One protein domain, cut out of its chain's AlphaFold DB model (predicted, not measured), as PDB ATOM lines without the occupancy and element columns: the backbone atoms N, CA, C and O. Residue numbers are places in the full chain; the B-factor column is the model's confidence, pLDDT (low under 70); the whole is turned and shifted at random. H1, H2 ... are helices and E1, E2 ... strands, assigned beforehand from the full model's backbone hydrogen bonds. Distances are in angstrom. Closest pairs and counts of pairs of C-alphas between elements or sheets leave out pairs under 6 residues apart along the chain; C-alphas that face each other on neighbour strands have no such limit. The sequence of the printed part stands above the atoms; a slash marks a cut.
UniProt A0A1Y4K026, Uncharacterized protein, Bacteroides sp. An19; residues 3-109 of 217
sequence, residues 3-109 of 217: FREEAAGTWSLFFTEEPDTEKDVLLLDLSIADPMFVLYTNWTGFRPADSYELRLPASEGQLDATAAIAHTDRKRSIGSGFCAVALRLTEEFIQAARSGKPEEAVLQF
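What this domain is: This is residues 3 to 109 of the 217 residues of an uncharacterized protein of Bacteroides sp. An19 (UniProt A0A1Y4K026). A twisted four-stranded sheet, E3, E7, E4 and E6, forms a wall; over one of its faces, set off from it, lie two separate small strand pairs, the hairpin E1 and E2 and the parallel pair E5 and E8, in a loose arrangement that does not close into a barrel. Two small helices mark the opposite ends of the long axis, H1 at one and H3 at the other, while the short helix H2 only grazes the sheet. The printed part has 107 residues, with three named helices and eight named strands in the order E1 E2 E3 H1 E4 E5 H2 E6 E7 H3 E8; the four-stranded sheet is mixed. The class is mixed, helices and strands, with 53 residues, under half, in named elements. The whole is compact, with a radius of gyration of the C-alphas of 14.9 A, and elongated in outline, spanning 41 by 26 by 23 A.

How they stand to each other: E1, residues 3 to 7, and E2, residues 10 to 14, are a hairpin of antiparallel strands, their directions at 144 degrees. N 4 and O 12 are 3.0 A apart and N 6 and O 10 are 2.9 A apart, within hydrogen-bond range. E3, residues 25 to 30, is apart from E2 and is an edge strand of the four-stranded sheet. Its antiparallel neighbour is E7, residues 83 to 88, at 155 degrees; N 28 and O 85 are 2.9 A apart. E7 is the parallel neighbour of E4, residues 51 to 56, at 22 degrees; N 54 and O 84 are 2.9 A apart. E4 is the antiparallel neighbour of E6, residues 70 to 72, the other edge strand, at 135 degrees; N 53 and O 70 are 2.9 A apart. From edge to edge the strands' lines turn by 91 degrees, and the sheet is only just strongly twisted, its C-alphas lying up to 4.2 A off the best plane. H1, residues 37 to 40, is not on this sheet. E5, residues 62 to 64, and E8, residues 106 to 108, are parallel neighbours at 26 degrees; N 63 and O 106 are 2.8 A apart. H2, residues 65 to 68, only grazes the four-stranded sheet; the closest C-alphas of H2 and E4 are those of Ala 68 and Leu 54, 6.5 A apart. The closest C-alphas of H2 and E8 are those of Ala 65 and Gln 108, 5.2 A apart. H3, residues 91 to 98, is not on the four-stranded sheet and touches no helix. In H3 every O i to N i+4 pair is within hydrogen-bond range; H1 and H2 are too short for such a pair, and their single O i to N i+3 pair is within range in H1 but not in H2.

Where its parts are: E1 begins at C-alpha 3, at (52.148, 6.210, 87.241), and is 12.5 A long; E2 measures 13.3 A. E3 is 15.9 A long and H1 5.2 A. E4, 17.0 A long, begins at C-alpha 51, at (50.330, -16.521, 89.575). E5, H2 and E6 measure 6.9, 5.1 and 6.5 A. E7 is 16.0 A long and H3 10.6 A. E8, 6.1 A long, ends at C-alpha 108, at (43.281, -6.708, 74.829).

The domain as a whole: The two C-alphas farthest apart are those of Glu 17 and Leu 39, at 42.1 A. The printed part has no cut and no long link. Mean pLDDT of the printed part is 89.1; residue 60 is the one printed residue under 70.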
ATOM      1  N   PHE A   3      53.054   7.041  88.031       89.88
ATOM      2  CA  PHE A   3      52.148   6.210  87.241       89.88
ATOM      3  C   PHE A   3      50.722   6.704  87.482       89.88
ATOM      4  O   PHE A   3      50.284   6.761  88.634       89.88
ATOM      5  N   ARG A   4      50.027   7.131  86.425       92.50
ATOM      6  CA  ARG A   4      48.728   7.806  86.532       92.50
ATOM      7  C   ARG A   4      47.733   7.236  85.531       92.50
ATOM      8  O   ARG A   4      48.096   6.952  84.396       92.50
ATOM      9  N   GLU A   5      46.485   7.091  85.959       92.56
ATOM     10  CA  GLU A   5      45.359   6.832  85.061       92.56
ATOM     11  C   GLU A   5      44.941   8.142  84.376       92.56
ATOM     12  O   GLU A   5      44.632   9.127  85.048       92.56
ATOM     13  N   GLU A   6      44.949   8.162  83.044       92.12
ATOM     14  CA  GLU A   6      44.512   9.321  82.249       92.12
ATOM     15  C   GLU A   6      43.018   9.243  81.922       92.12
ATOM     16  O   GLU A   6      42.317  10.252  81.854       92.12
ATOM     17  N   ALA A   7      42.535   8.022  81.701       92.00
ATOM     18  CA  ALA A   7      41.155   7.694  81.395       92.00
ATOM     19  C   ALA A   7      40.898   6.234  81.778       92.00
ATOM     20  O   ALA A   7      41.839   5.469  81.982       92.00
ATOM     21  N   ALA A   8      39.626   5.834  81.821       88.00
ATOM     22  CA  ALA A   8      39.251   4.460  82.133       88.00
ATOM     23  C   ALA A   8      39.965   3.466  81.201       88.00
ATOM     24  O   ALA A   8      39.701   3.437  79.998       88.00
ATOM     25  N   GLY A   9      40.847   2.641  81.770       86.94
ATOM     26  CA  GLY A   9      41.608   1.643  81.013       86.94
ATOM     27  C   GLY A   9      42.901   2.153  80.366       86.94
ATOM     28  O   GLY A   9      43.535   1.388  79.640       86.94
ATOM     29  N   THR A  10      43.306   3.399  80.628       91.12
ATOM     30  CA  THR A  10      44.521   4.006  80.072       91.12
ATOM     31  C   THR A  10      45.394   4.565  81.184       91.12
ATOM     32  O   THR A  10      44.987   5.465  81.922       91.12
ATOM     33  N   TRP A  11      46.635   4.088  81.250       92.06
ATOM     34  CA  TRP A  11      47.629   4.551  82.209       92.06
ATOM     35  C   TRP A  11      48.868   5.077  81.499       92.06
ATOM     36  O   TRP A  11      49.291   4.539  80.478       92.06
ATOM     37  N   SER A  12      49.471   6.112  82.071       91.81
ATOM     38  CA  SER A  12      50.701   6.718  81.580       91.81
ATOM     39  C   SER A  12      51.766   6.734  82.668       91.81
ATOM     40  O   SER A  12      51.491   6.962  83.851       91.81
ATOM     41  N   LEU A  13      53.003   6.480  82.245       90.19
ATOM     42  CA  LEU A  13      54.186   6.549  83.087       90.19
ATOM     43  C   LEU A  13      54.949   7.837  82.782       90.19
ATOM     44  O   LEU A  13      55.376   8.065  81.655       90.19
ATOM     45  N   PHE A  14      55.157   8.649  83.810       87.94
ATOM     46  CA  PHE A  14      55.923   9.884  83.740       87.94
ATOM     47  C   PHE A  14      57.191   9.753  84.578       87.94
ATOM     48  O   PHE A  14      57.160   9.285  85.722       87.94
ATOM     49  N   PHE A  15      58.313  10.224  84.053       84.69
ATOM     50  CA  PHE A  15      59.582  10.271  84.768       84.69
ATOM     51  C   PHE A  15      60.149  11.691  84.739       84.69
ATOM     52  O   PHE A  15      60.044  12.403  83.746       84.69
ATOM     53  N   THR A  16      60.672  12.119  85.885       81.50
ATOM     54  CA  THR A  16      61.320  13.425  86.079       81.50
ATOM     55  C   THR A  16      62.837  13.313  85.989       81.50
ATOM     56  O   THR A  16      63.493  14.250  85.556       81.50
ATOM     57  N   GLU A  17      63.373  12.162  86.389       84.12
ATOM     58  CA  GLU A  17      64.770  11.763  86.242       84.12
ATOM     59  C   GLU A  17      64.810  10.541  85.327       84.12
ATOM     60  O   GLU A  17      63.880   9.727  85.342       84.12
ATOM     61  N   GLU A  18      65.849  10.444  84.502       81.75
ATOM     62  CA  GLU A  18      65.979   9.357  83.534       81.75
ATOM     63  C   GLU A  18      66.334   8.041  84.246       81.75
ATOM     64  O   GLU A  18      67.242   8.037  85.079       81.75
ATOM     65  N   PRO A  19      65.623   6.940  83.948       86.44
ATOM     66  CA  PRO A  19      65.938   5.630  84.507       86.44
ATOM     67  C   PRO A  19      67.245   5.072  83.926       86.44
ATOM     68  O   PRO A  19      67.604   5.365  82.785       86.44
ATOM     69  N   ASP A  20      67.933   4.221  84.688       89.12
ATOM     70  CA  ASP A  20      69.054   3.411  84.199       89.12
ATOM     71  C   ASP A  20      68.502   2.322  83.267       89.12
ATOM     72  O   ASP A  20      68.043   1.273  83.716       89.12
ATOM     73  N   THR A  21      68.535   2.554  81.953       87.94
ATOM     74  CA  THR A  21      67.924   1.669  80.942       87.94
ATOM     75  C   THR A  21      68.553   0.265  80.878       87.94
ATOM     76  O   THR A  21      67.963  -0.674  80.321       87.94
ATOM     77  N   GLU A  22      69.720   0.059  81.505       86.19
ATOM     78  CA  GLU A  22      70.351  -1.255  81.631       86.19
ATOM     79  C   GLU A  22      69.798  -2.074  82.803       86.19
ATOM     80  O   GLU A  22      69.749  -3.307  82.708       86.19
ATOM     81  N   LYS A  23      69.378  -1.416  83.892       86.94
ATOM     82  CA  LYS A  23      69.057  -2.072  85.175       86.94
ATOM     83  C   LYS A  23      67.628  -1.862  85.649       86.94
ATOM     84  O   LYS A  23      67.093  -2.737  86.334       86.94
ATOM     85  N   ASP A  24      67.020  -0.737  85.310       88.88
ATOM     86  CA  ASP A  24      65.732  -0.342  85.850       88.88
ATOM     87  C   ASP A  24      64.599  -1.125  85.187       88.88
ATOM     88  O   ASP A  24      64.373  -1.104  83.971       88.88
ATOM     89  N   VAL A  25      63.850  -1.822  86.037       91.50
ATOM     90  CA  VAL A  25      62.628  -2.534  85.680       91.50
ATOM     91  C   VAL A  25      61.533  -2.060  86.617       91.50
ATOM     92  O   VAL A  25      61.634  -2.195  87.837       91.50
ATOM     93  N   LEU A  26      60.465  -1.523  86.039       91.31
ATOM     94  CA  LEU A  26      59.273  -1.172  86.784       91.31
ATOM     95  C   LEU A  26      58.424  -2.426  87.004       91.31
ATOM     96  O   LEU A  26      58.056  -3.111  86.050       91.31
ATOM     97  N   LEU A  27      58.103  -2.709  88.265       92.06
ATOM     98  CA  LEU A  27      57.211  -3.799  88.651       92.06
ATOM     99  C   LEU A  27      55.828  -3.238  88.981       92.06
ATOM    100  O   LEU A  27      55.694  -2.378  89.854       92.06
ATOM    101  N   LEU A  28      54.807  -3.726  88.281       92.00
ATOM    102  CA  LEU A  28      53.399  -3.383  88.484       92.00
ATOM    103  C   LEU A  28      52.597  -4.665  88.724       92.00
ATOM    104  O   LEU A  28      53.038  -5.748  88.355       92.00
ATOM    105  N   ASP A  29      51.398  -4.539  89.284       91.56
ATOM    106  CA  ASP A  29      50.489  -5.665  89.501       91.56
ATOM    107  C   ASP A  29      49.141  -5.404  88.825       91.56
ATOM    108  O   ASP A  29      48.512  -4.365  89.033       91.56
ATOM    109  N   LEU A  30      48.651  -6.385  88.065       91.69
ATOM    110  CA  LEU A  30      47.279  -6.413  87.572       91.69
ATOM    111  C   LEU A  30      46.394  -7.173  88.553       91.69
ATOM    112  O   LEU A  30      46.676  -8.312  88.936       91.69
ATOM    113  N   SER A  31      45.277  -6.554  88.924       90.00
ATOM    114  CA  SER A  31      44.279  -7.127  89.826       90.00
ATOM    115  C   SER A  31      42.926  -7.237  89.131       90.00
ATOM    116  O   SER A  31      42.520  -6.339  88.399       90.00
ATOM    117  N   ILE A  32      42.209  -8.332  89.382       89.62
ATOM    118  CA  ILE A  32      40.824  -8.493  88.927       89.62
ATOM    119  C   ILE A  32      39.915  -7.854  89.975       89.62
ATOM    120  O   ILE A  32      39.796  -8.372  91.084       89.62
ATOM    121  N   ALA A  33      39.290  -6.734  89.619       87.56
ATOM    122  CA  ALA A  33      38.320  -6.048  90.473       87.56
ATOM    123  C   ALA A  33      36.875  -6.527  90.241       87.56
ATOM    124  O   ALA A  33      36.061  -6.495  91.162       87.56
ATOM    125  N   ASP A  34      36.556  -6.989  89.027       88.12
ATOM    126  CA  ASP A  34      35.227  -7.497  88.680       88.12
ATOM    127  C   ASP A  34      35.145  -9.017  88.929       88.12
ATOM    128  O   ASP A  34      35.820  -9.784  88.233       88.12
ATOM    129  N   PRO A  35      34.310  -9.497  89.872       84.25
ATOM    130  CA  PRO A  35      34.149 -10.931  90.123       84.25
ATOM    131  C   PRO A  35      33.609 -11.704  88.908       84.25
ATOM    132  O   PRO A  35      33.795 -12.918  88.823       84.25
ATOM    133  N   MET A  36      32.965 -11.024  87.956       87.69
ATOM    134  CA  MET A  36      32.430 -11.626  86.736       87.69
ATOM    135  C   MET A  36      33.465 -11.725  85.611       87.69
ATOM    136  O   MET A  36      33.180 -12.373  84.603       87.69
ATOM    137  N   PHE A  37      34.665 -11.153  85.774       89.50
ATOM    138  CA  PHE A  37      35.723 -11.142  84.755       89.50
ATOM    139  C   PHE A  37      35.950 -12.526  84.134       89.50
ATOM    140  O   PHE A  37      35.870 -12.697  82.923       89.50
ATOM    141  N   VAL A  38      36.107 -13.557  84.968       88.44
ATOM    142  CA  VAL A  38      36.395 -14.929  84.513       88.44
ATOM    143  C   VAL A  38      35.272 -15.517  83.648       88.44
ATOM    144  O   VAL A  38      35.521 -16.374  82.805       88.44
ATOM    145  N   LEU A  39      34.030 -15.059  83.824       88.44
ATOM    146  CA  LEU A  39      32.889 -15.513  83.026       88.44
ATOM    147  C   LEU A  39      32.796 -14.789  81.679       88.44
ATOM    148  O   LEU A  39      32.280 -15.356  80.718       88.44
ATOM    149  N   TYR A  40      33.280 -13.547  81.612       91.69
ATOM    150  CA  TYR A  40      33.194 -12.678  80.437       91.69
ATOM    151  C   TYR A  40      34.509 -12.532  79.672       91.69
ATOM    152  O   TYR A  40      34.536 -11.831  78.663       91.69
ATOM    153  N   THR A  41      35.567 -13.225  80.082       93.38
ATOM    154  CA  THR A  41      36.860 -13.231  79.396       93.38
ATOM    155  C   THR A  41      37.145 -14.609  78.818       93.38
ATOM    156  O   THR A  41      37.072 -15.631  79.498       93.38
ATOM    157  N   ASN A  42      37.479 -14.647  77.532       93.94
ATOM    158  CA  ASN A  42      37.857 -15.852  76.816       93.94
ATOM    159  C   ASN A  42      39.288 -16.251  77.185       93.94
ATOM    160  O   ASN A  42      40.213 -16.014  76.417       93.94
ATOM    161  N   TRP A  43      39.460 -16.838  78.368       93.44
ATOM    162  CA  TRP A  43      40.761 -17.269  78.867       93.44
ATOM    163  C   TRP A  43      40.735 -18.748  79.242       93.44
ATOM    164  O   TRP A  43      40.402 -19.144  80.361       93.44
ATOM    165  N   THR A  44      41.078 -19.593  78.273       89.12
ATOM    166  CA  THR A  44      41.058 -21.046  78.470       89.12
ATOM    167  C   THR A  44      42.126 -21.464  79.478       89.12
ATOM    168  O   THR A  44      43.295 -21.135  79.323       89.12
ATOM    169  N   GLY A  45      41.721 -22.211  80.508       89.00
ATOM    170  CA  GLY A  45      42.636 -22.726  81.530       89.00
ATOM    171  C   GLY A  45      43.036 -21.715  82.607       89.00
ATOM    172  O   GLY A  45      43.859 -22.056  83.455       89.00
ATOM    173  N   PHE A  46      42.449 -20.513  82.618       92.12
ATOM    174  CA  PHE A  46      42.700 -19.529  83.668       92.12
ATOM    175  C   PHE A  46      42.315 -20.063  85.053       92.12
ATOM    176  O   PHE A  46      41.243 -20.645  85.246       92.12
ATOM    177  N   ARG A  47      43.191 -19.835  86.031       89.88
ATOM    178  CA  ARG A  47      43.028 -20.247  87.424       89.88
ATOM    179  C   ARG A  47      43.226 -19.021  88.315       89.88
ATOM    180  O   ARG A  47      44.354 -18.570  88.470       89.88
ATOM    181  N   PRO A  48      42.165 -18.498  88.958       86.19
ATOM    182  CA  PRO A  48      42.251 -17.265  89.750       86.19
ATOM    183  C   PRO A  48      43.256 -17.299  90.916       86.19
ATOM    184  O   PRO A  48      43.684 -16.248  91.395       86.19
ATOM    185  N   ALA A  49      43.588 -18.495  91.406       85.75
ATOM    186  CA  ALA A  49      44.520 -18.701  92.513       85.75
ATOM    187  C   ALA A  49      45.991 -18.803  92.071       85.75
ATOM    188  O   ALA A  49      46.879 -18.722  92.920       85.75
ATOM    189  N   ASP A  50      46.244 -18.976  90.773       91.12
ATOM    190  CA  ASP A  50      47.591 -19.125  90.234       91.12
ATOM    191  C   ASP A  50      48.236 -17.746  90.017       91.12
ATOM    192  O   ASP A  50      47.568 -16.707  90.056       91.12
ATOM    193  N   SER A  51      49.555 -17.734  89.828       92.94
ATOM    194  CA  SER A  51      50.330 -16.521  89.575       92.94
ATOM    195  C   SER A  51      50.691 -16.424  88.101       92.94
ATOM    196  O   SER A  51      51.090 -17.414  87.485       92.94
ATOM    197  N   TYR A  52      50.621 -15.217  87.560       95.12
ATOM    198  CA  TYR A  52      50.915 -14.944  86.162       95.12
ATOM    199  C   TYR A  52      51.962 -13.832  86.012       95.12
ATOM    200  O   TYR A  52      52.152 -13.026  86.922       95.12
ATOM    201  N   GLU A  53      52.633 -13.775  84.865       95.44
ATOM    202  CA  GLU A  53      53.636 -12.757  84.541       95.44
ATOM    203  C   GLU A  53      53.374 -12.170  83.148       95.44
ATOM    204  O   GLU A  53      53.055 -12.894  82.204       95.44
ATOM    205  N   LEU A  54      53.532 -10.854  83.023       94.81
ATOM    206  CA  LEU A  54      53.555 -10.123  81.760       94.81
ATOM    207  C   LEU A  54      54.876  -9.363  81.665       94.81
ATOM    208  O   LEU A  54      55.276  -8.685  82.611       94.81
ATOM    209  N   ARG A  55      55.546  -9.445  80.517       93.31
ATOM    210  CA  ARG A  55      56.772  -8.685  80.252       93.31
ATOM    211  C   ARG A  55      56.522  -7.657  79.165       93.31
ATOM    212  O   ARG A  55      55.977  -7.995  78.117       93.31
ATOM    213  N   LEU A  56      56.925  -6.423  79.436       91.06
ATOM    214  CA  LEU A  56      56.811  -5.272  78.551       91.06
ATOM    215  C   LEU A  56      58.179  -4.564  78.421       91.06
ATOM    216  O   LEU A  56      59.001  -4.670  79.337       91.06
ATOM    217  N   PRO A  57      58.420  -3.805  77.336       85.06
ATOM    218  CA  PRO A  57      57.571  -3.691  76.151       85.06
ATOM    219  C   PRO A  57      57.534  -5.012  75.375       85.06
ATOM    220  O   PRO A  57      58.499  -5.776  75.356       85.06
ATOM    221  N   ALA A  58      56.388  -5.309  74.774       78.12
ATOM    222  CA  ALA A  58      56.293  -6.379  73.794       78.12
ATOM    223  C   ALA A  58      56.590  -5.803  72.406       78.12
ATOM    224  O   ALA A  58      56.409  -4.612  72.177       78.12
ATOM    225  N   SER A  59      57.009  -6.650  71.467       70.00
ATOM    226  CA  SER A  59      57.374  -6.235  70.104       70.00
ATOM    227  C   SER A  59      56.231  -5.568  69.322       70.00
ATOM    228  O   SER A  59      56.476  -4.957  68.286       70.00
ATOM    229  N   GLU A  60      54.987  -5.724  69.783       67.19
ATOM    230  CA  GLU A  60      53.764  -5.275  69.120       67.19
ATOM    231  C   GLU A  60      52.959  -4.351  70.046       67.19
ATOM    232  O   GLU A  60      52.776  -4.642  71.228       67.19
ATOM    233  N   GLY A  61      52.440  -3.246  69.498       77.25
ATOM    234  CA  GLY A  61      51.670  -2.257  70.260       77.25
ATOM    235  C   GLY A  61      50.285  -2.733  70.713       77.25
ATOM    236  O   GLY A  61      49.669  -2.101  71.564       77.25
ATOM    237  N   GLN A  62      49.777  -3.852  70.189       90.19
ATOM    238  CA  GLN A  62      48.515  -4.455  70.623       90.19
ATOM    239  C   GLN A  62      48.728  -5.938  70.913       90.19
ATOM    240  O   GLN A  62      49.170  -6.689  70.050       90.19
ATOM    241  N   LEU A  63      48.396  -6.354  72.133       92.69
ATOM    242  CA  LEU A  63      48.668  -7.686  72.662       92.69
ATOM    243  C   LEU A  63      47.361  -8.383  73.018       92.69
ATOM    244  O   LEU A  63      46.569  -7.848  73.794       92.69
ATOM    245  N   ASP A  64      47.157  -9.606  72.524       93.81
ATOM    246  CA  ASP A  64      46.144 -10.490  73.103       93.81
ATOM    247  C   ASP A  64      46.572 -10.832  74.532       93.81
ATOM    248  O   ASP A  64      47.611 -11.457  74.762       93.81
ATOM    249  N   ALA A  65      45.771 -10.411  75.506       93.94
ATOM    250  CA  ALA A  65      46.128 -10.521  76.910       93.94
ATOM    251  C   ALA A  65      46.286 -11.967  77.372       93.94
ATOM    252  O   ALA A  65      47.139 -12.270  78.201       93.94
ATOM    253  N   THR A  66      45.471 -12.867  76.831       93.50
ATOM    254  CA  THR A  66      45.447 -14.270  77.246       93.50
ATOM    255  C   THR A  66      46.600 -15.071  76.653       93.50
ATOM    256  O   THR A  66      46.981 -16.092  77.223       93.50
ATOM    257  N   ALA A  67      47.172 -14.591  75.546       92.38
ATOM    258  CA  ALA A  67      48.395 -15.122  74.957       92.38
ATOM    259  C   ALA A  67      49.663 -14.494  75.559       92.38
ATOM    260  O   ALA A  67      50.656 -15.194  75.752       92.38
ATOM    261  N   ALA A  68      49.641 -13.191  75.855       93.69
ATOM    262  CA  ALA A  68      50.800 -12.459  76.368       93.69
ATOM    263  C   ALA A  68      51.070 -12.713  77.860       93.69
ATOM    264  O   ALA A  68      52.223 -12.689  78.290       93.69
ATOM    265  N   ILE A  69      50.022 -12.951  78.655       94.81
ATOM    266  CA  ILE A  69      50.153 -13.233  80.084       94.81
ATOM    267  C   ILE A  69      50.467 -14.719  80.287       94.81
ATOM    268  O   ILE A  69      49.622 -15.591  80.074       94.81
ATOM    269  N   ALA A  70      51.678 -15.003  80.759       94.06
ATOM    270  CA  ALA A  70      52.152 -16.357  80.989       94.06
ATOM    271  C   ALA A  70      51.806 -16.841  82.401       94.06
ATOM    272  O   ALA A  70      51.944 -16.111  83.383       94.06
ATOM    273  N   HIS A  71      51.381 -18.100  82.513       94.44
ATOM    274  CA  HIS A  71      51.271 -18.783  83.803       94.44
ATOM    275  C   HIS A  71      52.661 -19.014  84.404       94.44
ATOM    276  O   HIS A  71      53.635 -19.230  83.681       94.44
ATOM    277  N   THR A  72      52.750 -18.968  85.732       91.69
ATOM    278  CA  THR A  72      53.979 -19.258  86.468       91.69
ATOM    279  C   THR A  72      53.711 -20.269  87.578       91.69
ATOM    280  O   THR A  72      52.682 -20.216  88.250       91.69
ATOM    281  N   ASP A  73      54.691 -21.127  87.861       87.81
ATOM    282  CA  ASP A  73      54.620 -22.090  88.973       87.81
ATOM    283  C   ASP A  73      54.834 -21.443  90.356       87.81
ATOM    284  O   ASP A  73      54.884 -22.121  91.388       87.81
ATOM    285  N   ARG A  74      54.998 -20.115  90.407       84.31
ATOM    286  CA  ARG A  74      55.202 -19.385  91.657       84.31
ATOM    287  C   ARG A  74      53.895 -19.325  92.437       84.31
ATOM    288  O   ARG A  74      52.823 -19.085  91.888       84.31
ATOM    289  N   LYS A  75      53.989 -19.488  93.758       82.25
ATOM    290  CA  LYS A  75      52.842 -19.250  94.637       82.25
ATOM    291  C   LYS A  75      52.527 -17.759  94.673       82.25
ATOM    292  O   LYS A  75      53.412 -16.950  94.944       82.25
ATOM    293  N   ARG A  76      51.254 -17.427  94.465       83.06
ATOM    294  CA  ARG A  76      50.735 -16.071  94.622       83.06
ATOM    295  C   ARG A  76      50.803 -15.651  96.094       83.06
ATOM    296  O   ARG A  76      50.375 -16.406  96.972       83.06
ATOM    297  N   SER A  77      51.355 -14.472  96.371       81.81
ATOM    298  CA  SER A  77      51.377 -13.902  97.720       81.81
ATOM    299  C   SER A  77      50.019 -13.288  98.072       81.81
ATOM    300  O   SER A  77      49.246 -12.863  97.213       81.81
ATOM    301  N   ILE A  78      49.693 -13.261  99.364       79.00
ATOM    302  CA  ILE A  78      48.451 -12.637  99.833       79.00
ATOM    303  C   ILE A  78      48.530 -11.133  99.554       79.00
ATOM    304  O   ILE A  78      49.505 -10.486  99.924       79.00
ATOM    305  N   GLY A  79      47.489 -10.590  98.919       79.56
ATOM    306  CA  GLY A  79      47.395  -9.166  98.592       79.56
ATOM    307  C   GLY A  79      48.067  -8.754  97.281       79.56
ATOM    308  O   GLY A  79      47.931  -7.594  96.907       79.56
ATOM    309  N   SER A  80      48.734  -9.665  96.562       84.38
ATOM    310  CA  SER A  80      49.275  -9.357  95.234       84.38
ATOM    311  C   SER A  80      48.201  -9.407  94.152       84.38
ATOM    312  O   SER A  80      47.179 -10.098  94.288       84.38
ATOM    313  N   GLY A  81      48.481  -8.749  93.027       89.25
ATOM    314  CA  GLY A  81      47.740  -8.951  91.786       89.25
ATOM    315  C   GLY A  81      47.725 -10.418  91.340       89.25
ATOM    316  O   GLY A  81      48.435 -11.271  91.883       89.25
ATOM    317  N   PHE A  82      46.872 -10.739  90.365       91.69
ATOM    318  CA  PHE A  82      46.899 -12.060  89.726       91.69
ATOM    319  C   PHE A  82      48.066 -12.170  88.733       91.69
ATOM    320  O   PHE A  82      48.559 -13.268  88.493       91.69
ATOM    321  N   CYS A  83      48.507 -11.041  88.171       94.12
ATOM    322  CA  CYS A  83      49.595 -10.976  87.208       94.12
ATOM    323  C   CYS A  83      50.596  -9.886  87.602       94.12
ATOM    324  O   CYS A  83      50.211  -8.725  87.742       94.12
ATOM    325  N   ALA A  84      51.861 -10.272  87.749       94.31
ATOM    326  CA  ALA A  84      52.974  -9.347  87.900       94.31
ATOM    327  C   ALA A  84      53.417  -8.857  86.517       94.31
ATOM    328  O   ALA A  84      53.646  -9.658  85.610       94.31
ATOM    329  N   VAL A  85      53.560  -7.551  86.352       94.19
ATOM    330  CA  VAL A  85      54.005  -6.916  85.113       94.19
ATOM    331  C   VAL A  85      55.410  -6.373  85.321       94.19
ATOM    332  O   VAL A  85      55.628  -5.519  86.178       94.19
ATOM    333  N   ALA A  86      56.357  -6.849  84.522       93.88
ATOM    334  CA  ALA A  86      57.707  -6.311  84.460       93.88
ATOM    335  C   ALA A  86      57.839  -5.438  83.208       93.88
ATOM    336  O   ALA A  86      57.824  -5.955  82.091       93.88
ATOM    337  N   LEU A  87      57.964  -4.126  83.394       92.12
ATOM    338  CA  LEU A  87      58.199  -3.158  82.328       92.12
ATOM    339  C   LEU A  87      59.667  -2.728  82.346       92.12
ATOM    340  O   LEU A  87      60.108  -2.034  83.262       92.12
ATOM    341  N   ARG A  88      60.422  -3.132  81.326       91.38
ATOM    342  CA  ARG A  88      61.796  -2.672  81.127       91.38
ATOM    343  C   ARG A  88      61.786  -1.316  80.426       91.38
ATOM    344  O   ARG A  88      61.212  -1.187  79.350       91.38
ATOM    345  N   LEU A  89      62.440  -0.325  81.021       89.25
ATOM    346  CA  LEU A  89      62.524   1.028  80.472       89.25
ATOM    347  C   LEU A  89      63.717   1.099  79.512       89.25
ATOM    348  O   LEU A  89      64.801   1.506  79.908       89.25
ATOM    349  N   THR A  90      63.555   0.610  78.281       89.44
ATOM    350  CA  THR A  90      64.656   0.572  77.303       89.44
ATOM    351  C   THR A  90      64.981   1.964  76.756       89.44
ATOM    352  O   THR A  90      64.188   2.897  76.881       89.44
ATOM    353  N   GLU A  91      66.148   2.113  76.127       89.56
ATOM    354  CA  GLU A  91      66.552   3.383  75.515       89.56
ATOM    355  C   GLU A  91      65.549   3.835  74.445       89.56
ATOM    356  O   GLU A  91      65.178   5.006  74.394       89.56
ATOM    357  N   GLU A  92      65.040   2.900  73.641       88.50
ATOM    358  CA  GLU A  92      64.037   3.169  72.608       88.50
ATOM    359  C   GLU A  92      62.770   3.780  73.214       88.50
ATOM    360  O   GLU A  92      62.315   4.830  72.754       88.50
ATOM    361  N   PHE A  93      62.283   3.198  74.314       86.44
ATOM    362  CA  PHE A  93      61.103   3.669  75.035       86.44
ATOM    363  C   PHE A  93      61.283   5.107  75.547       86.44
ATOM    364  O   PHE A  93      60.390   5.954  75.416       86.44
ATOM    365  N   ILE A  94      62.462   5.416  76.097       88.38
ATOM    366  CA  ILE A  94      62.792   6.752  76.608       88.38
ATOM    367  C   ILE A  94      62.918   7.769  75.468       88.38
ATOM    368  O   ILE A  94      62.378   8.874  75.569       88.38
ATOM    369  N   GLN A  95      63.583   7.414  74.367       89.56
ATOM    370  CA  GLN A  95      63.726   8.301  73.208       89.56
ATOM    371  C   GLN A  95      62.384   8.563  72.513       89.56
ATOM    372  O   GLN A  95      62.094   9.703  72.133       89.56
ATOM    373  N   ALA A  96      61.524   7.548  72.410       88.88
ATOM    374  CA  ALA A  96      60.167   7.682  71.894       88.88
ATOM    375  C   ALA A  96      59.369   8.709  72.719       88.88
ATOM    376  O   ALA A  96      58.847   9.685  72.165       88.88
ATOM    377  N   ALA A  97      59.390   8.584  74.051       88.50
ATOM    378  CA  ALA A  97      58.759   9.544  74.954       88.50
ATOM    379  C   ALA A  97      59.304  10.979  74.778       88.50
ATOM    380  O   ALA A  97      58.516  11.922  74.681       88.50
ATOM    381  N   ARG A  98      60.630  11.161  74.650       88.25
ATOM    382  CA  ARG A  98      61.254  12.482  74.404       88.25
ATOM    383  C   ARG A  98      60.834  13.110  73.080       88.25
ATOM    384  O   ARG A  98      60.695  14.326  72.995       88.25
ATOM    385  N   SER A  99      60.614  12.293  72.053       90.75
ATOM    386  CA  SER A  99      60.162  12.754  70.735       90.75
ATOM    387  C   SER A  99      58.689  13.198  70.706       90.75
ATOM    388  O   SER A  99      58.189  13.614  69.659       90.75
ATOM    389  N   GLY A 100      57.985  13.114  71.843       88.62
ATOM    390  CA  GLY A 100      56.559  13.420  71.957       88.62
ATOM    391  C   GLY A 100      55.651  12.307  71.431       88.62
ATOM    392  O   GLY A 100      54.460  12.539  71.230       88.62
ATOM    393  N   LYS A 101      56.202  11.113  71.188       88.50
ATOM    394  CA  LYS A 101      55.482   9.922  70.727       88.50
ATOM    395  C   LYS A 101      55.827   8.751  71.646       88.50
ATOM    396  O   LYS A 101      56.653   7.925  71.262       88.50
ATOM    397  N   PRO A 102      55.280   8.716  72.873       86.94
ATOM    398  CA  PRO A 102      55.552   7.619  73.791       86.94
ATOM    399  C   PRO A 102      55.145   6.286  73.158       86.94
ATOM    400  O   PRO A 102      54.187   6.227  72.386       86.94
ATOM    401  N   GLU A 103      55.879   5.224  73.478       88.25
ATOM    402  CA  GLU A 103      55.451   3.883  73.092       88.25
ATOM    403  C   GLU A 103      54.165   3.507  73.829       88.25
ATOM    404  O   GLU A 103      53.981   3.811  75.011       88.25
ATOM    405  N   GLU A 104      53.283   2.812  73.119       87.19
ATOM    406  CA  GLU A 104      51.994   2.369  73.631       87.19
ATOM    407  C   GLU A 104      51.888   0.851  73.514       87.19
ATOM    408  O   GLU A 104      52.244   0.260  72.492       87.19
ATOM    409  N   ALA A 105      51.360   0.226  74.564       88.81
ATOM    410  CA  ALA A 105      50.992  -1.180  74.568       88.81
ATOM    411  C   ALA A 105      49.535  -1.315  75.020       88.81
ATOM    412  O   ALA A 105      49.170  -0.916  76.127       88.81
ATOM    413  N   VAL A 106      48.699  -1.899  74.164       91.75
ATOM    414  CA  VAL A 106      47.282  -2.153  74.425       91.75
ATOM    415  C   VAL A 106      47.094  -3.628  74.733       91.75
ATOM    416  O   VAL A 106      47.200  -4.480  73.855       91.75
ATOM    417  N   LEU A 107      46.775  -3.930  75.988       93.50
ATOM    418  CA  LEU A 107      46.462  -5.280  76.436       93.50
ATOM    419  C   LEU A 107      44.971  -5.576  76.209       93.50
ATOM    420  O   LEU A 107      44.107  -5.031  76.896       93.50
ATOM    421  N   GLN A 108      44.653  -6.439  75.244       93.69
ATOM    422  CA  GLN A 108      43.281  -6.708  74.829       93.69
ATOM    423  C   GLN A 108      42.742  -8.022  75.401       93.69
ATOM    424  O   GLN A 108      43.239  -9.107  75.108       93.69
ATOM    425  N   PHE A 109      41.659  -7.926  76.171       93.25
ATOM    426  CA  PHE A 109      40.864  -9.077  76.597       93.25
ATOM    427  C   PHE A 109      39.674  -9.273  75.659       93.25
ATOM    428  O   PHE A 109      38.971  -8.323  75.308       93.25
TER     429      PHE A 109